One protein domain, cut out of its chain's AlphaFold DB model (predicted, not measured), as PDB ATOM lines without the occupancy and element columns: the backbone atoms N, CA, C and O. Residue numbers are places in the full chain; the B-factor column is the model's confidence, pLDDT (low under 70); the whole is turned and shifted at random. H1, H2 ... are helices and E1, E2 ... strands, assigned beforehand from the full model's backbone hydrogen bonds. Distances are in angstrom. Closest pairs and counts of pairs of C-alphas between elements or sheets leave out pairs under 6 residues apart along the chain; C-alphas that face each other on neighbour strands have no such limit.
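Overview. This is residues 5 to 138 of the 138 residues of an uncharacterized protein of Saccharothrix carnea (UniProt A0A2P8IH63). An elongated body has a cluster of four helices, H1 to H4, at one end and a pair of crossed helices, H5 and H6, at the other, with the small hairpin E1 and E2 between them. A two-stranded ribbon, E3 and E4, runs along one side and packs on H4. The printed part has 134 residues with six named helices and four named strands, in the order H1 H2 H3 E1 E2 H4 E3 H5 H6 E4; the two sheets, E1 - E2 and E3 - E4, are antiparallel, and the class is mixed, helices and strands. The whole is compact, with a radius of gyration of the C-alphas of 15.3 A, and spans 47 by 28 by 23 A.

Along the chain. E3 is residues 85 to 91, 15.8 A long, and E4 residues 132 to 137, 16.0 A, ending at C-alpha 137 (97.959, 141.218, 147.325). E1 is residues 52 to 56 and E2 residues 60 to 63. H4, residues 64 to 78, is 21.0 A long, starting at C-alpha 64 (112.279, 147.294, 149.033). H1 is residues 5 to 14, beginning at C-alpha 5 (111.396, 143.788, 173.088); H2 is residues 19 to 31, 18.4 A; H3 is residues 39 to 48. H5 is residues 96 to 105 and H6 residues 113 to 126, 20.3 A.

Arrangement. E3 and E4 are antiparallel at 165 degrees, with N 87 and O 135 at 2.9 A and N 135 and O 87 at 2.8 A. The closest C-alphas of H4 and E3, Ala 73 and Val 85, are 6.1 A apart. H4 touches H2, closest C-alphas Ala 30 and Ala 71 at 3.9 A, at a shallow tilt of 29 degrees, the same way. H4 touches H3, closest C-alphas Leu 47 and Arg 65 at 4.4 A, at a shallow tilt of 29 degrees, opposite ways. H1 touches H3, closest C-alphas Ile 11 and Leu 39 at 6.9 A. H2 touches H1 with residues 21 to 26 alone, closest C-alphas Leu 14 and Arg 22 at 4.7 A, at a steep tilt of 53 degrees. E1 and E2 form a hairpin, antiparallel at 137 degrees, with N 53 and O 62 at 2.8 A. The closest C-alphas of H2 and E1, Thr 23 and Ile 55, are 6.3 A apart; those of E1 and H6, Pro 52 and Leu 118, are 6.2 A apart. H5 touches H6, closest C-alphas Val 103 and Ser 120 at 6.8 A, at a steep tilt of 49 degrees. H4 and H6 are apart. In H1, H2, H4, H5 and H6 every O i to N i+4 pair is within hydrogen-bond range; in H3, 3 of 6 are.

Size, cuts and confidence. The two C-alphas farthest apart, those of Asp 5 and Gly 107, are 49.4 A apart. The printed part has no cut, and no link is long. Its mean pLDDT is 96.8, and no printed residue is under 70.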
ATOM      1  N   ASP A   5     110.005 143.502 173.442       91.62
ATOM      2  CA  ASP A   5     111.396 143.788 173.088       91.62
ATOM      3  C   ASP A   5     111.704 143.268 171.678       91.62
ATOM      4  O   ASP A   5     112.224 144.012 170.854       91.62
ATOM      5  N   GLU A   6     111.246 142.056 171.342       93.06
ATOM      6  CA  GLU A   6     111.363 141.499 169.984       93.06
ATOM      7  C   GLU A   6     110.687 142.396 168.935       93.06
ATOM      8  O   GLU A   6     111.234 142.636 167.862       93.06
ATOM      9  N   VAL A   7     109.506 142.945 169.240       94.62
ATOM     10  CA  VAL A   7     108.818 143.858 168.313       94.62
ATOM     11  C   VAL A   7     109.582 145.170 168.139       94.62
ATOM     12  O   VAL A   7     109.618 145.702 167.031       94.62
ATOM     13  N   ALA A   8     110.210 145.691 169.197       95.56
ATOM     14  CA  ALA A   8     111.044 146.886 169.091       95.56
ATOM     15  C   ALA A   8     112.277 146.633 168.207       95.56
ATOM     16  O   ALA A   8     112.553 147.433 167.315       95.56
ATOM     17  N   GLU A   9     112.947 145.491 168.376       96.00
ATOM     18  CA  GLU A   9     114.091 145.094 167.544       96.00
ATOM     19  C   GLU A   9     113.714 144.947 166.062       96.00
ATOM     20  O   GLU A   9     114.437 145.420 165.183       96.00
ATOM     21  N   ILE A  10     112.555 144.347 165.769       97.44
ATOM     22  CA  ILE A  10     112.036 144.252 164.396       97.44
ATOM     23  C   ILE A  10     111.823 145.653 163.812       97.44
ATOM     24  O   ILE A  10     112.236 145.916 162.681       97.44
ATOM     25  N   ILE A  11     111.206 146.566 164.567       97.81
ATOM     26  CA  ILE A  11     110.971 147.946 164.115       97.81
ATOM     27  C   ILE A  11     112.292 148.668 163.835       97.81
ATOM     28  O   ILE A  11     112.389 149.374 162.830       97.81
ATOM     29  N   ASP A  12     113.304 148.486 164.681       97.75
ATOM     30  CA  ASP A  12     114.617 149.099 164.485       97.75
ATOM     31  C   ASP A  12     115.292 148.587 163.204       97.75
ATOM     32  O   ASP A  12     115.828 149.381 162.429       97.75
ATOM     33  N   LEU A  13     115.187 147.286 162.914       97.75
ATOM     34  CA  LEU A  13     115.693 146.700 161.668       97.75
ATOM     35  C   LEU A  13     114.935 147.211 160.433       97.75
ATOM     36  O   LEU A  13     115.559 147.537 159.423       97.75
ATOM     37  N   LEU A  14     113.610 147.359 160.519       98.00
ATOM     38  CA  LEU A  14     112.790 147.945 159.451       98.00
ATOM     39  C   LEU A  14     113.089 149.434 159.209       98.00
ATOM     40  O   LEU A  14     112.860 149.931 158.109       98.00
ATOM     41  N   LYS A  15     113.623 150.142 160.208       97.69
ATOM     42  CA  LYS A  15     114.046 151.550 160.111       97.69
ATOM     43  C   LYS A  15     115.535 151.725 159.820       97.69
ATOM     44  O   LYS A  15     116.012 152.860 159.765       97.69
ATOM     45  N   SER A  16     116.269 150.629 159.635       97.81
ATOM     46  CA  SER A  16     117.694 150.681 159.328       97.81
ATOM     47  C   SER A  16     117.951 151.527 158.077       97.81
ATOM     48  O   SER A  16     117.198 151.411 157.105       97.81
ATOM     49  N   PRO A  17     119.016 152.352 158.037       96.94
ATOM     50  CA  PRO A  17     119.421 153.033 156.807       96.94
ATOM     51  C   PRO A  17     119.891 152.047 155.724       96.94
ATOM     52  O   PRO A  17     119.869 152.383 154.542       96.94
ATOM     53  N   ASP A  18     120.272 150.827 156.106       97.31
ATOM     54  CA  ASP A  18     120.686 149.770 155.190       97.31
ATOM     55  C   ASP A  18     119.465 149.069 154.575       97.31
ATOM     56  O   ASP A  18     118.695 148.398 155.267       97.31
ATOM     57  N   ALA A  19     119.298 149.217 153.256       96.62
ATOM     58  CA  ALA A  19     118.212 148.581 152.516       96.62
ATOM     59  C   ALA A  19     118.237 147.056 152.650       96.62
ATOM     60  O   ALA A  19     117.177 146.451 152.791       96.62
ATOM     61  N   HIS A  20     119.423 146.447 152.713       96.94
ATOM     62  CA  HIS A  20     119.550 145.002 152.826       96.94
ATOM     63  C   HIS A  20     119.019 144.471 154.158       96.94
ATOM     64  O   HIS A  20     118.358 143.428 154.202       96.94
ATOM     65  N   GLN A  21     119.233 145.214 155.247       97.69
ATOM     66  CA  GLN A  21     118.650 144.879 156.548       97.69
ATOM     67  C   GLN A  21     117.124 144.979 156.518       97.69
ATOM     68  O   GLN A  21     116.451 144.055 156.983       97.69
ATOM     69  N   ARG A  22     116.579 146.050 155.921       98.19
ATOM     70  CA  ARG A  22     115.125 146.216 155.765       98.19
ATOM     71  C   ARG A  22     114.531 145.064 154.958       98.19
ATOM     72  O   ARG A  22     113.632 144.384 155.445       98.19
ATOM     73  N   THR A  23     115.063 144.794 153.767       97.81
ATOM     74  CA  THR A  23     114.613 143.708 152.883       97.81
ATOM     75  C   THR A  23     114.678 142.349 153.564       97.81
ATOM     76  O   THR A  23     113.728 141.574 153.472       97.81
ATOM     77  N   THR A  24     115.768 142.059 154.278       97.38
ATOM     78  CA  THR A  24     115.928 140.790 154.996       97.38
ATOM     79  C   THR A  24     114.840 140.620 156.051       97.38
ATOM     80  O   THR A  24     114.177 139.584 156.081       97.38
ATOM     81  N   MET A  25     114.603 141.643 156.878       98.31
ATOM     82  CA  MET A  25     113.563 141.586 157.909       98.31
ATOM     83  C   MET A  25     112.156 141.501 157.303       98.31
ATOM     84  O   MET A  25     111.342 140.690 157.737       98.31
ATOM     85  N   LEU A  26     111.870 142.260 156.244       98.56
ATOM     86  CA  LEU A  26     110.611 142.141 155.503       98.56
ATOM     87  C   LEU A  26     110.416 140.734 154.924       98.56
ATOM     88  O   LEU A  26     109.308 140.204 154.958       98.56
ATOM     89  N   GLY A  27     111.484 140.110 154.426       97.75
ATOM     90  CA  GLY A  27     111.468 138.726 153.959       97.75
ATOM     91  C   GLY A  27     111.091 137.741 155.066       97.75
ATOM     92  O   GLY A  27     110.285 136.844 154.824       97.75
ATOM     93  N   VAL A  28     111.609 137.942 156.282       97.06
ATOM     94  CA  VAL A  28     111.215 137.162 157.467       97.06
ATOM     95  C   VAL A  28     109.729 137.357 157.766       97.06
ATOM     96  O   VAL A  28     109.001 136.371 157.820       97.06
ATOM     97  N   LEU A  29     109.245 138.599 157.860       97.75
ATOM     98  CA  LEU A  29     107.831 138.892 158.149       97.75
ATOM     99  C   LEU A  29     106.872 138.359 157.071       97.75
ATOM    100  O   LEU A  29     105.750 137.959 157.370       97.75
ATOM    101  N   ALA A  30     107.303 138.320 155.809       97.38
ATOM    102  CA  ALA A  30     106.506 137.752 154.726       97.38
ATOM    103  C   ALA A  30     106.326 136.227 154.851       97.38
ATOM    104  O   ALA A  30     105.306 135.702 154.403       97.38
ATOM    105  N   GLN A  31     107.303 135.520 155.433       96.38
ATOM    106  CA  GLN A  31     107.271 134.062 155.607       96.38
ATOM    107  C   GLN A  31     106.705 133.640 156.966       96.38
ATOM    108  O   GLN A  31     105.967 132.659 157.053       96.38
ATOM    109  N   GLU A  32     107.024 134.392 158.016       96.31
ATOM    110  CA  GLU A  32     106.672 134.111 159.408       96.31
ATOM    111  C   GLU A  32     105.957 135.321 160.044       96.31
ATOM    112  O   GLU A  32     106.492 135.951 160.959       96.31
ATOM    113  N   PRO A  33     104.747 135.678 159.570       96.56
ATOM    114  CA  PRO A  33     104.046 136.857 160.061       96.56
ATOM    115  C   PRO A  33     103.556 136.674 161.503       96.56
ATOM    116  O   PRO A  33     102.986 135.639 161.864       96.56
ATOM    117  N   GLY A  34     103.728 137.711 162.323       94.44
ATOM    118  CA  GLY A  34     103.324 137.723 163.730       94.44
ATOM    119  C   GLY A  34     101.917 138.272 163.974       94.44
ATOM    120  O   GLY A  34     101.275 137.896 164.959       94.44
ATOM    121  N   GLY A  35     101.435 139.151 163.093       95.06
ATOM    122  CA  GLY A  35     100.154 139.844 163.212       95.06
ATOM    123  C   GLY A  35     100.138 140.941 164.280       95.06
ATOM    124  O   GLY A  35      99.061 141.288 164.766       95.06
ATOM    125  N   ASP A  36     101.300 141.467 164.692       96.12
ATOM    126  CA  ASP A  36     101.356 142.520 165.714       96.12
ATOM    127  C   ASP A  36     100.928 143.871 165.106       96.12
ATOM    128  O   ASP A  36     101.596 144.377 164.198       96.12
ATOM    129  N   PRO A  37      99.854 144.512 165.610       95.31
ATOM    130  CA  PRO A  37      99.348 145.760 165.043       95.31
ATOM    131  C   PRO A  37     100.367 146.907 165.019       95.31
ATOM    132  O   PRO A  37     100.209 147.839 164.233       95.31
ATOM    133  N   ARG A  38     101.406 146.861 165.865       96.88
ATOM    134  CA  ARG A  38     102.470 147.875 165.912       96.88
ATOM    135  C   ARG A  38     103.385 147.825 164.687       96.88
ATOM    136  O   ARG A  38     103.974 148.848 164.352       96.88
ATOM    137  N   LEU A  39     103.491 146.673 164.020       97.38
ATOM    138  CA  LEU A  39     104.315 146.505 162.818       97.38
ATOM    139  C   LEU A  39     103.629 147.056 161.567       97.38
ATOM    140  O   LEU A  39     104.301 147.602 160.697       97.38
ATOM    141  N   LEU A  40     102.297 146.969 161.492       97.50
ATOM    142  CA  LEU A  40     101.518 147.366 160.315       97.50
ATOM    143  C   LEU A  40     101.849 148.773 159.782       97.50
ATOM    144  O   LEU A  40     102.179 148.860 158.600       97.50
ATOM    145  N   PRO A  41     101.820 149.860 160.586       97.88
ATOM    146  CA  PRO A  41     102.150 151.191 160.072       97.88
ATOM    147  C   PRO A  41     103.611 151.305 159.615       97.88
ATOM    148  O   PRO A  41     103.882 151.959 158.617       97.88
ATOM    149  N   VAL A  42     104.544 150.629 160.295       98.06
ATOM    150  CA  VAL A  42     105.975 150.663 159.946       98.06
ATOM    151  C   VAL A  42     106.225 149.973 158.604       98.06
ATOM    152  O   VAL A  42     106.950 150.494 157.763       98.06
ATOM    153  N   VAL A  43     105.599 148.817 158.373       98.38
ATOM    154  CA  VAL A  43     105.710 148.105 157.092       98.38
ATOM    155  C   VAL A  43     104.975 148.864 155.979       98.38
ATOM    156  O   VAL A  43     105.447 148.899 154.845       98.38
ATOM    157  N   GLU A  44     103.847 149.509 156.283       98.38
ATOM    158  CA  GLU A  44     103.091 150.315 155.316       98.38
ATOM    159  C   GLU A  44     103.867 151.553 154.838       98.38
ATOM    160  O   GLU A  44     103.826 151.869 153.649       98.38
ATOM    161  N   GLU A  45     104.645 152.205 155.706       98.31
ATOM    162  CA  GLU A  45     105.554 153.294 155.312       98.31
ATOM    163  C   GLU A  45     106.585 152.843 154.258       98.31
ATOM    164  O   GLU A  45     106.895 153.589 153.325       98.31
ATOM    165  N   LEU A  46     107.058 151.595 154.338       98.50
ATOM    166  CA  LEU A  46     108.039 151.028 153.404       98.50
ATOM    167  C   LEU A  46     107.461 150.709 152.015       98.50
ATOM    168  O   LEU A  46     108.220 150.411 151.095       98.50
ATOM    169  N   LEU A  47     106.147 150.839 151.800       98.50
ATOM    170  CA  LEU A  47     105.554 150.765 150.456       98.50
ATOM    171  C   LEU A  47     106.019 151.906 149.534       98.50
ATOM    172  O   LEU A  47     105.911 151.796 148.308       98.50
ATOM    173  N   ALA A  48     106.532 152.996 150.107       98.00
ATOM    174  CA  ALA A  48     107.115 154.107 149.365       98.00
ATOM    175  C   ALA A  48     108.621 153.940 149.086       98.00
ATOM    176  O   ALA A  48     109.174 154.742 148.336       98.00
ATOM    177  N   ASP A  49     109.283 152.929 149.660       98.31
ATOM    178  CA  ASP A  49     110.730 152.733 149.538       98.31
ATOM    179  C   ASP A  49     111.093 152.081 148.193       98.31
ATOM    180  O   ASP A  49     110.945 150.871 147.992       98.31
ATOM    181  N   ASP A  50     111.558 152.893 147.247       97.81
ATOM    182  CA  ASP A  50     111.986 152.453 145.920       97.81
ATOM    183  C   ASP A  50     113.482 152.108 145.836       97.81
ATOM    184  O   ASP A  50     114.005 151.915 144.737       97.81
ATOM    185  N   THR A  51     114.168 151.969 146.978       98.25
ATOM    186  CA  THR A  51     115.585 151.591 147.007       98.25
ATOM    187  C   THR A  51     115.771 150.191 146.402       98.25
ATOM    188  O   THR A  51     115.132 149.242 146.872       98.25
ATOM    189  N   PRO A  52     116.634 150.019 145.380       98.00
ATOM    190  CA  PRO A  52     116.929 148.703 144.823       98.00
ATOM    191  C   PRO A  52     117.709 147.814 145.792       98.00
ATOM    192  O   PRO A  52     118.645 148.279 146.440       98.00
ATOM    193  N   ASP A  53     117.374 146.526 145.828       98.31
ATOM    194  CA  ASP A  53     118.076 145.517 146.621       98.31
ATOM    195  C   ASP A  53     117.943 144.097 146.026       98.31
ATOM    196  O   ASP A  53     117.154 143.833 145.108       98.31
ATOM    197  N   LEU A  54     118.750 143.167 146.538       97.56
ATOM    198  CA  LEU A  54     118.611 141.734 146.320       97.56
ATOM    199  C   LEU A  54     117.501 141.187 147.230       97.56
ATOM    200  O   LEU A  54     117.715 140.935 148.413       97.56
ATOM    201  N   ILE A  55     116.320 140.962 146.665       96.81
ATOM    202  CA  ILE A  55     115.115 140.631 147.430       96.81
ATOM    203  C   ILE A  55     114.887 139.129 147.648       96.81
ATOM    204  O   ILE A  55     114.019 138.747 148.431       96.81
ATOM    205  N   SER A  56     115.613 138.255 146.941       93.50
ATOM    206  CA  SER A  56     115.514 136.801 147.133       93.50
ATOM    207  C   SER A  56     116.713 136.029 146.569       93.50
ATOM    208  O   SER A  56     117.477 136.541 145.745       93.50
ATOM    209  N   ILE A  57     116.839 134.768 147.000       89.88
ATOM    210  CA  ILE A  57     117.782 133.767 146.485       89.88
ATOM    211  C   ILE A  57     116.971 132.570 145.935       89.88
ATOM    212  O   ILE A  57     116.128 132.051 146.668       89.88
ATOM    213  N   PRO A  58     117.221 132.080 144.697       90.06
ATOM    214  CA  PRO A  58     118.269 132.498 143.755       90.06
ATOM    215  C   PRO A  58     118.109 133.952 143.293       90.06
ATOM    216  O   PRO A  58     117.007 134.485 143.328       90.06
ATOM    217  N   MET A  59     119.233 134.587 142.925       94.31
ATOM    218  CA  MET A  59     119.365 136.050 142.861       94.31
ATOM    219  C   MET A  59     118.228 136.739 142.099       94.31
ATOM    220  O   MET A  59     118.145 136.651 140.870       94.31
ATOM    221  N   LEU A  60     117.398 137.456 142.855       97.62
ATOM    222  CA  LEU A  60     116.270 138.228 142.357       97.62
ATOM    223  C   LEU A  60     116.397 139.674 142.842       97.62
ATOM    224  O   LEU A  60     116.421 139.926 144.044       97.62
ATOM    225  N   PHE A  61     116.481 140.612 141.908       98.31
ATOM    226  CA  PHE A  61     116.673 142.037 142.169       98.31
ATOM    227  C   PHE A  61     115.350 142.778 142.033       98.31
ATOM    228  O   PHE A  61     114.618 142.563 141.067       98.31
ATOM    229  N   GLY A  62     115.048 143.658 142.978       98.12
ATOM    230  CA  GLY A  62     113.824 144.450 142.994       98.12
ATOM    231  C   GLY A  62     113.983 145.677 143.880       98.12
ATOM    232  O   GLY A  62     115.097 146.052 144.220       98.12
ATOM    233  N   GLU A  63     112.871 146.298 144.251       98.50
ATOM    234  CA  GLU A  63     112.852 147.423 145.194       98.50
ATOM    235  C   GLU A  63     112.313 146.957 146.558       98.50
ATOM    236  O   GLU A  63     111.472 146.051 146.605       98.50
ATOM    237  N   VAL A  64     112.737 147.598 147.656       98.56
ATOM    238  CA  VAL A  64     112.279 147.294 149.033       98.56
ATOM    239  C   VAL A  64     110.749 147.242 149.120       98.56
ATOM    240  O   VAL A  64     110.195 146.294 149.686       98.56
ATOM    241  N   ARG A  65     110.044 148.195 148.491       98.56
ATOM    242  CA  ARG A  65     108.573 148.247 148.479       98.56
ATOM    243  C   ARG A  65     107.898 146.985 147.951       98.56
ATOM    244  O   ARG A  65     106.781 146.682 148.364       98.56
ATOM    245  N   TRP A  66     108.556 146.227 147.068       98.50
ATOM    246  CA  TRP A  66     108.023 144.951 146.593       98.50
ATOM    247  C   TRP A  66     107.905 143.957 147.752       98.50
ATOM    248  O   TRP A  66     106.851 143.363 147.966       98.50
ATOM    249  N   VAL A  67     108.971 143.812 148.540       98.25
ATOM    250  CA  VAL A  67     108.992 142.910 149.700       98.25
ATOM    251  C   VAL A  67     108.116 143.454 150.823       98.25
ATOM    252  O   VAL A  67     107.397 142.683 151.453       98.25
ATOM    253  N   ALA A  68     108.088 144.777 151.008       98.69
ATOM    254  CA  ALA A  68     107.199 145.426 151.968       98.69
ATOM    255  C   ALA A  68     105.725 145.116 151.682       98.69
ATOM    256  O   ALA A  68     104.973 144.818 152.606       98.69
ATOM    257  N   ALA A  69     105.316 145.092 150.409       98.69
ATOM    258  CA  ALA A  69     103.952 144.728 150.043       98.69
ATOM    259  C   ALA A  69     103.605 143.281 150.423       98.69
ATOM    260  O   ALA A  69     102.520 143.023 150.951       98.69
ATOM    261  N   HIS A  70     104.530 142.343 150.197       98.38
ATOM    262  CA  HIS A  70     104.357 140.947 150.600       98.38
ATOM    263  C   HIS A  70     104.306 140.784 152.124       98.38
ATOM    264  O   HIS A  70     103.411 140.102 152.626       98.38
ATOM    265  N   ALA A  71     105.211 141.443 152.849       98.50
ATOM    266  CA  ALA A  71     105.235 141.441 154.308       98.50
ATOM    267  C   ALA A  71     103.948 142.036 154.896       98.50
ATOM    268  O   ALA A  71     103.329 141.428 155.762       98.50
ATOM    269  N   LEU A  72     103.485 143.178 154.377       98.69
ATOM    270  CA  LEU A  72     102.268 143.831 154.853       98.69
ATOM    271  C   LEU A  72     101.031 142.961 154.629       98.69
ATOM    272  O   LEU A  72     100.184 142.869 155.514       98.69
ATOM    273  N   ALA A  73     100.919 142.316 153.466       98.50
ATOM    274  CA  ALA A  73      99.817 141.401 153.184       98.50
ATOM    275  C   ALA A  73      99.829 140.192 154.141       98.50
ATOM    276  O   ALA A  73      98.785 139.800 154.665       98.50
ATOM    277  N   ALA A  74     101.009 139.628 154.416       98.06
ATOM    278  CA  ALA A  74     101.169 138.525 155.361       98.06
ATOM    279  C   ALA A  74     100.804 138.936 156.801       98.06
ATOM    280  O   ALA A  74     100.004 138.257 157.448       98.06
ATOM    281  N   GLU A  75     101.310 140.078 157.272       98.06
ATOM    282  CA  GLU A  75     101.018 140.634 158.599       98.06
ATOM    283  C   GLU A  75      99.538 141.001 158.760       98.06
ATOM    284  O   GLU A  75      98.911 140.631 159.753       98.06
ATOM    285  N   ARG A  76      98.925 141.659 157.763       97.88
ATOM    286  CA  ARG A  76      97.483 141.966 157.772       97.88
ATOM    287  C   ARG A  76      96.648 140.696 157.872       97.88
ATOM    288  O   ARG A  76      95.724 140.644 158.683       97.88
ATOM    289  N   ARG A  77      97.002 139.651 157.118       97.00
ATOM    290  CA  ARG A  77      96.327 138.351 157.198       97.00
ATOM    291  C   ARG A  77      96.457 137.724 158.582       97.00
ATOM    292  O   ARG A  77      95.454 137.256 159.118       97.00
ATOM    293  N   ALA A  78      97.653 137.740 159.171       97.00
ATOM    294  CA  ALA A  78      97.885 137.240 160.527       97.00
ATOM    295  C   ALA A  78      97.101 138.043 161.586       97.00
ATOM    296  O   ALA A  78      96.593 137.464 162.544       97.00
ATOM    297  N   ALA A  79      96.918 139.347 161.366       96.12
ATOM    298  CA  ALA A  79      96.118 140.242 162.203       96.12
ATOM    299  C   ALA A  79      94.603 140.237 161.882       96.12
ATOM    300  O   ALA A  79      93.858 141.035 162.450       96.12
ATOM    301  N   ALA A  80      94.133 139.375 160.969       96.69
ATOM    302  CA  ALA A  80      92.746 139.330 160.483       96.69
ATOM    303  C   ALA A  80      92.218 140.665 159.903       96.69
ATOM    304  O   ALA A  80      91.019 140.955 159.949       96.69
ATOM    305  N   VAL A  81      93.105 141.473 159.318       96.69
ATOM    306  CA  VAL A  81      92.789 142.703 158.580       96.69
ATOM    307  C   VAL A  81      92.599 142.365 157.098       96.69
ATOM    308  O   VAL A  81      93.481 141.783 156.478       96.69
ATOM    309  N   SER A  82      91.463 142.749 156.508       92.75
ATOM    310  CA  SER A  82      91.074 142.382 155.131       92.75
ATOM    311  C   SER A  82      91.419 143.421 154.054       92.75
ATOM    312  O   SER A  82      90.956 143.323 152.915       92.75
ATOM    313  N   THR A  83      92.196 144.448 154.396       95.44
ATOM    314  CA  THR A  83      92.560 145.526 153.469       95.44
ATOM    315  C   THR A  83      93.643 145.074 152.493       95.44
ATOM    316  O   THR A  83      94.764 144.777 152.910       95.44
ATOM    317  N   LEU A  84      93.335 145.128 151.193       95.88
ATOM    318  CA  LEU A  84      94.286 144.823 150.120       95.88
ATOM    319  C   LEU A  84      95.534 145.709 150.182       95.88
ATOM    320  O   LEU A  84      95.472 146.886 150.549       95.88
ATOM    321  N   VAL A  85      96.660 145.146 149.749       97.88
ATOM    322  CA  VAL A  85      97.885 145.900 149.476       97.88
ATOM    323  C   VAL A  85      97.990 146.113 147.969       97.88
ATOM    324  O   VAL A  85      97.981 145.149 147.201       97.88
ATOM    325  N   GLU A  86      98.071 147.374 147.537       97.50
ATOM    326  CA  GLU A  86      98.179 147.748 146.124       97.50
ATOM    327  C   GLU A  86      99.420 148.609 145.873       97.50
ATOM    328  O   GLU A  86      99.609 149.642 146.513       97.50
ATOM    329  N   LEU A  87     100.215 148.231 144.874       97.62
ATOM    330  CA  LEU A  87     101.273 149.057 144.300       97.62
ATOM    331  C   LEU A  87     101.042 149.178 142.793       97.62
ATOM    332  O   LEU A  87     100.790 148.180 142.121       97.62
ATOM    333  N   ARG A  88     101.120 150.395 142.246       96.88
ATOM    334  CA  ARG A  88     100.870 150.652 140.818       96.88
ATOM    335  C   ARG A  88     102.152 150.974 140.074       96.88
ATOM    336  O   ARG A  88     102.951 151.771 140.560       96.88
ATOM    337  N   GLY A  89     102.307 150.401 138.883       96.31
ATOM    338  CA  GLY A  89     103.422 150.688 137.980       96.31
ATOM    339  C   GLY A  89     104.798 150.491 138.618       96.31
ATOM    340  O   GLY A  89     105.705 151.287 138.374       96.31
ATOM    341  N   VAL A  90     104.956 149.464 139.453       97.19
ATOM    342  CA  VAL A  90     106.226 149.181 140.128       97.19
ATOM    343  C   VAL A  90     107.070 148.219 139.294       97.19
ATOM    344  O   VAL A  90     106.506 147.318 138.668       97.19
ATOM    345  N   PRO A  91     108.403 148.385 139.237       97.81
ATOM    346  CA  PRO A  91     109.282 147.411 138.612       97.81
ATOM    347  C   PRO A  91     109.019 146.016 139.163       97.81
ATOM    348  O   PRO A  91     109.046 145.801 140.377       97.81
ATOM    349  N   ARG A  92     108.773 145.061 138.265       97.00
ATOM    350  CA  ARG A  92     108.755 143.660 138.680       97.00
ATOM    351  C   ARG A  92     110.182 143.224 139.030       97.00
ATOM    352  O   ARG A  92     111.119 143.695 138.379       97.00
ATOM    353  N   PRO A  93     110.365 142.292 139.973       97.94
ATOM    354  CA  PRO A  93     111.674 141.739 140.239       97.94
ATOM    355  C   PRO A  93     112.240 141.017 139.017       97.94
ATOM    356  O   PRO A  93     111.496 140.439 138.212       97.94
ATOM    357  N   LEU A  94     113.561 141.057 138.893       98.25
ATOM    358  CA  LEU A  94     114.309 140.524 137.763       98.25
ATOM    359  C   LEU A  94     115.413 139.598 138.242       98.25
ATOM    360  O   LEU A  94     116.110 139.879 139.215       98.25
ATOM    361  N   THR A  95     115.610 138.507 137.518       97.81
ATOM    362  CA  THR A  95     116.797 137.667 137.702       97.81
ATOM    363  C   THR A  95     118.048 138.367 137.156       97.81
ATOM    364  O   THR A  95     117.952 139.276 136.325       97.81
ATOM    365  N   SER A  96     119.236 137.902 137.556       96.50
ATOM    366  CA  SER A  96     120.516 138.355 136.981       96.50
ATOM    367  C   SER A  96     120.537 138.313 135.446       96.50
ATOM    368  O   SER A  96     121.079 139.217 134.808       96.50
ATOM    369  N   ASP A  97     119.941 137.277 134.851       96.19
ATOM    370  CA  ASP A  97     119.939 137.064 133.400       96.19
ATOM    371  C   ASP A  97     119.008 138.043 132.682       96.19
ATOM    372  O   ASP A  97     119.364 138.603 131.644       96.19
ATOM    373  N   GLU A  98     117.815 138.275 133.236       97.38
ATOM    374  CA  GLU A  98     116.889 139.273 132.697       97.38
ATOM    375  C   GLU A  98     117.480 140.677 132.786       97.38
ATOM    376  O   GLU A  98     117.415 141.430 131.813       97.38
ATOM    377  N   LEU A  99     118.096 141.010 133.921       96.88
ATOM    378  CA  LEU A  99     118.724 142.307 134.119       96.88
ATOM    379  C   LEU A  99     119.900 142.511 133.157       96.88
ATOM    380  O   LEU A  99     119.990 143.553 132.514       96.88
ATOM    381  N   SER A 100     120.755 141.496 132.993       96.56
ATOM    382  CA  SER A 100     121.881 141.540 132.050       96.56
ATOM    383  C   SER A 100     121.414 141.773 130.613       96.56
ATOM    384  O   SER A 100     122.010 142.573 129.897       96.56
ATOM    385  N   ARG A 101     120.315 141.125 130.206       97.50
ATOM    386  CA  ARG A 101     119.729 141.318 128.876       97.50
ATOM    387  C   ARG A 101     119.255 142.758 128.668       97.50
ATOM    388  O   ARG A 101     119.579 143.355 127.649       97.50
ATOM    389  N   LEU A 102     118.545 143.330 129.642       97.81
ATOM    390  CA  LEU A 102     118.079 144.720 129.567       97.81
ATOM    391  C   LEU A 102     119.241 145.718 129.521       97.81
ATOM    392  O   LEU A 102     119.179 146.710 128.798       97.81
ATOM    393  N   VAL A 103     120.314 145.455 130.271       97.50
ATOM    394  CA  VAL A 103     121.548 146.255 130.230       97.50
ATOM    395  C   VAL A 103     122.146 146.257 128.824       97.50
ATOM    396  O   VAL A 103     122.479 147.329 128.316       97.50
ATOM    397  N   ASP A 104     122.240 145.091 128.178       97.50
ATOM    398  CA  ASP A 104     122.758 144.983 126.810       97.50
ATOM    399  C   ASP A 104     121.876 145.721 125.800       97.50
ATOM    400  O   ASP A 104     122.380 146.497 124.989       97.50
ATOM    401  N   GLU A 105     120.559 145.508 125.866       97.88
ATOM    402  CA  GLU A 105     119.575 146.154 124.989       97.88
ATOM    403  C   GLU A 105     119.603 147.683 125.130       97.88
ATOM    404  O   GLU A 105     119.447 148.409 124.148       97.88
ATOM    405  N   ALA A 106     119.870 148.183 126.339       96.94
ATOM    406  CA  ALA A 106     120.011 149.606 126.632       96.94
ATOM    407  C   ALA A 106     121.405 150.180 126.303       96.94
ATOM    408  O   ALA A 106     121.629 151.381 126.502       96.94
ATOM    409  N   GLY A 107     122.353 149.349 125.851       96.94
ATOM    410  CA  GLY A 107     123.740 149.748 125.595       96.94
ATOM    411  C   GLY A 107     124.478 150.235 126.848       96.94
ATOM    412  O   GLY A 107     125.339 151.114 126.759       96.94
ATOM    413  N   LEU A 108     124.110 149.726 128.026       95.31
ATOM    414  CA  LEU A 108     124.711 150.089 129.308       95.31
ATOM    415  C   LEU A 108     125.969 149.248 129.594       95.31
ATOM    416  O   LEU A 108     126.065 148.094 129.176       95.31
ATOM    417  N   PRO A 109     126.958 149.791 130.330       91.38
ATOM    418  CA  PRO A 109     128.141 149.030 130.701       91.38
ATOM    419  C   PRO A 109     127.777 147.914 131.682       91.38
ATOM    420  O   PRO A 109     127.185 148.170 132.733       91.38
ATOM    421  N   ARG A 110     128.200 146.683 131.380       88.06
ATOM    422  CA  ARG A 110     128.045 145.558 132.305       88.06
ATOM    423  C   ARG A 110     128.913 145.745 133.544       88.06
ATOM    424  O   ARG A 110     130.086 146.107 133.453       88.06
ATOM    425  N   ARG A 111     128.343 145.423 134.703       88.75
ATOM    426  CA  ARG A 111     129.042 145.366 135.990       88.75
ATOM    427  C   ARG A 111     128.752 144.016 136.638       88.75
ATOM    428  O   ARG A 111     127.617 143.558 136.618       88.75
ATOM    429  N   GLY A 112     129.789 143.363 137.156       86.12
ATOM    430  CA  GLY A 112     129.663 142.064 137.820       86.12
ATOM    431  C   GLY A 112     129.316 142.187 139.305       86.12
ATOM    432  O   GLY A 112     129.464 143.255 139.896       86.12
ATOM    433  N   GLY A 113     128.912 141.067 139.906       94.19
ATOM    434  CA  GLY A 113     128.563 140.988 141.328       94.19
ATOM    435  C   GLY A 113     127.214 141.626 141.669       94.19
ATOM    436  O   GLY A 113     126.568 142.235 140.817       94.19
ATOM    437  N   VAL A 114     126.790 141.476 142.927       95.19
ATOM    438  CA  VAL A 114     125.513 142.016 143.431       95.19
ATOM    439  C   VAL A 114     125.475 143.538 143.283       95.19
ATOM    440  O   VAL A 114     124.556 144.052 142.656       95.19
ATOM    441  N   ASP A 115     126.517 144.248 143.724       95.88
ATOM    442  CA  ASP A 115     126.606 145.712 143.598       95.88
ATOM    443  C   ASP A 115     126.525 146.186 142.140       95.88
ATOM    444  O   ASP A 115     125.904 147.203 141.827       95.88
ATOM    445  N   GLY A 116     127.136 145.434 141.219       96.56
ATOM    446  CA  GLY A 116     127.077 145.725 139.790       96.56
ATOM    447  C   GLY A 116     125.673 145.562 139.213       96.56
ATOM    448  O   GLY A 116     125.234 146.397 138.415       96.56
ATOM    449  N   MET A 117     124.956 144.527 139.649       97.06
ATOM    450  CA  MET A 117     123.560 144.306 139.279       97.06
ATOM    451  C   MET A 117     122.653 145.387 139.870       97.06
ATOM    452  O   MET A 117     121.874 145.977 139.129       97.06
ATOM    453  N   LEU A 118     122.811 145.745 141.145       97.75
ATOM    454  CA  LEU A 118     122.037 146.824 141.769       97.75
ATOM    455  C   LEU A 118     122.258 148.164 141.063       97.75
ATOM    456  O   LEU A 118     121.295 148.832 140.697       97.75
ATOM    457  N   ALA A 119     123.507 148.511 140.749       97.38
ATOM    458  CA  ALA A 119     123.800 149.717 139.980       97.38
ATOM    459  C   ALA A 119     123.170 149.694 138.574       97.38
ATOM    460  O   ALA A 119     122.750 150.732 138.060       97.38
ATOM    461  N   SER A 120     123.100 148.517 137.947       97.44
ATOM    462  CA  SER A 120     122.445 148.337 136.648       97.44
ATOM    463  C   SER A 120     120.927 148.491 136.751       97.44
ATOM    464  O   SER A 120     120.321 149.154 135.910       97.44
ATOM    465  N   PHE A 121     120.320 147.938 137.805       97.94
ATOM    466  CA  PHE A 121     118.903 148.108 138.112       97.94
ATOM    467  C   PHE A 121     118.562 149.589 138.298       97.94
ATOM    468  O   PHE A 121     117.651 150.081 137.632       97.94
ATOM    469  N   THR A 122     119.336 150.324 139.104       97.81
ATOM    470  CA  THR A 122     119.168 151.775 139.293       97.81
ATOM    471  C   THR A 122     119.234 152.525 137.963       97.81
ATOM    472  O   THR A 122     118.324 153.282 137.634       97.81
ATOM    473  N   ALA A 123     120.253 152.260 137.138       97.62
ATOM    474  CA  ALA A 123     120.408 152.936 135.850       97.62
ATOM    475  C   ALA A 123     119.242 152.658 134.878       97.62
ATOM    476  O   ALA A 123     118.812 153.549 134.143       97.62
ATOM    477  N   LEU A 124     118.714 151.430 134.859       98.06
ATOM    478  CA  LEU A 124     117.537 151.078 134.061       98.06
ATOM    479  C   LEU A 124     116.262 151.730 134.616       98.06
ATOM    480  O   LEU A 124     115.426 152.199 133.838       98.06
ATOM    481  N   ARG A 125     116.123 151.800 135.946       97.38
ATOM    482  CA  ARG A 125     114.990 152.428 136.638       97.38
ATOM    483  C   ARG A 125     114.883 153.912 136.316       97.38
ATOM    484  O   ARG A 125     113.800 154.369 135.951       97.38
ATOM    485  N   GLU A 126     115.995 154.637 136.414       97.12
ATOM    486  CA  GLU A 126     116.091 156.074 136.124       97.12
ATOM    487  C   GLU A 126     115.738 156.398 134.667       97.12
ATOM    488  O   GLU A 126     115.192 157.460 134.373       97.12
ATOM    489  N   ARG A 127     116.005 155.465 133.745       97.44
ATOM    490  CA  ARG A 127     115.669 155.593 132.317       97.44
ATOM    491  C   ARG A 127     114.259 155.114 131.965       97.44
ATOM    492  O   ARG A 127     113.879 155.196 130.800       97.44
ATOM    493  N   GLY A 128     113.497 154.592 132.929       97.25
ATOM    494  CA  GLY A 128     112.168 154.024 132.681       97.25
ATOM    495  C   GLY A 128     112.192 152.759 131.814       97.25
ATOM    496  O   GLY A 128     111.224 152.483 131.114       97.25
ATOM    497  N   LEU A 129     113.301 152.012 131.833       98.06
ATOM    498  CA  LEU A 129     113.514 150.823 130.998       98.06
ATOM    499  C   LEU A 129     113.216 149.508 131.726       98.06
ATOM    500  O   LEU A 129     113.263 148.441 131.118       98.06
ATOM    501  N   LEU A 130     112.918 149.564 133.026       98.25
ATOM    502  CA  LEU A 130     112.492 148.380 133.760       98.25
ATOM    503  C   LEU A 130     111.046 148.012 133.400       98.25
ATOM    504  O   LEU A 130     110.188 148.897 133.338       98.25
ATOM    505  N   PRO A 131     110.739 146.718 133.215       98.00
ATOM    506  CA  PRO A 131     109.363 146.268 133.078       98.00
ATOM    507  C   PRO A 131     108.597 146.531 134.379       98.00
ATOM    508  O   PRO A 131     109.026 146.120 135.459       98.00
ATOM    509  N   VAL A 132     107.442 147.185 134.266       98.06
ATOM    510  CA  VAL A 132     106.582 147.532 135.404       98.06
ATOM    511  C   VAL A 132     105.295 146.715 135.406       98.06
ATOM    512  O   VAL A 132     104.811 146.292 134.356       98.06
ATOM    513  N   THR A 133     104.731 146.503 136.590       98.19
ATOM    514  CA  THR A 133     103.437 145.850 136.792       98.19
ATOM    515  C   THR A 133     102.673 146.523 137.926       98.19
ATOM    516  O   THR A 133     103.266 147.129 138.819       98.19
ATOM    517  N   ASP A 134     101.352 146.377 137.916       98.00
ATOM    518  CA  ASP A 134     100.554 146.595 139.118       98.00
ATOM    519  C   ASP A 134     100.634 145.329 139.981       98.00
ATOM    520  O   ASP A 134     100.457 144.215 139.479       98.00
ATOM    521  N   LEU A 135     100.919 145.494 141.270       97.75
ATOM    522  CA  LEU A 135     100.933 144.430 142.269       97.75
ATOM    523  C   LEU A 135      99.713 144.590 143.177       97.75
ATOM    524  O   LEU A 135      99.467 145.666 143.725       97.75
ATOM    525  N   ARG A 136      98.953 143.507 143.340       97.81
ATOM    526  CA  ARG A 136      97.784 143.435 144.222       97.81
ATOM    527  C   ARG A 136      97.856 142.172 145.059       97.81
ATOM    528  O   ARG A 136      97.909 141.080 144.493       97.81
ATOM    529  N   LEU A 137      97.845 142.324 146.378       97.12
ATOM    530  CA  LEU A 137      97.959 141.218 147.325       97.12
ATOM    531  C   LEU A 137      96.791 141.230 148.327       97.12
ATOM    532  O   LEU A 137      96.423 142.313 148.797       97.12
ATOM    533  N   PRO A 138      96.206 140.053 148.624       89.69
ATOM    534  CA  PRO A 138      95.129 139.900 149.596       89.69
ATOM    535  C   PRO A 138      95.619 139.804 151.040       89.69
ATOM    536  O   PRO A 138      96.677 139.167 151.280       89.69
TER     537      PRO A 138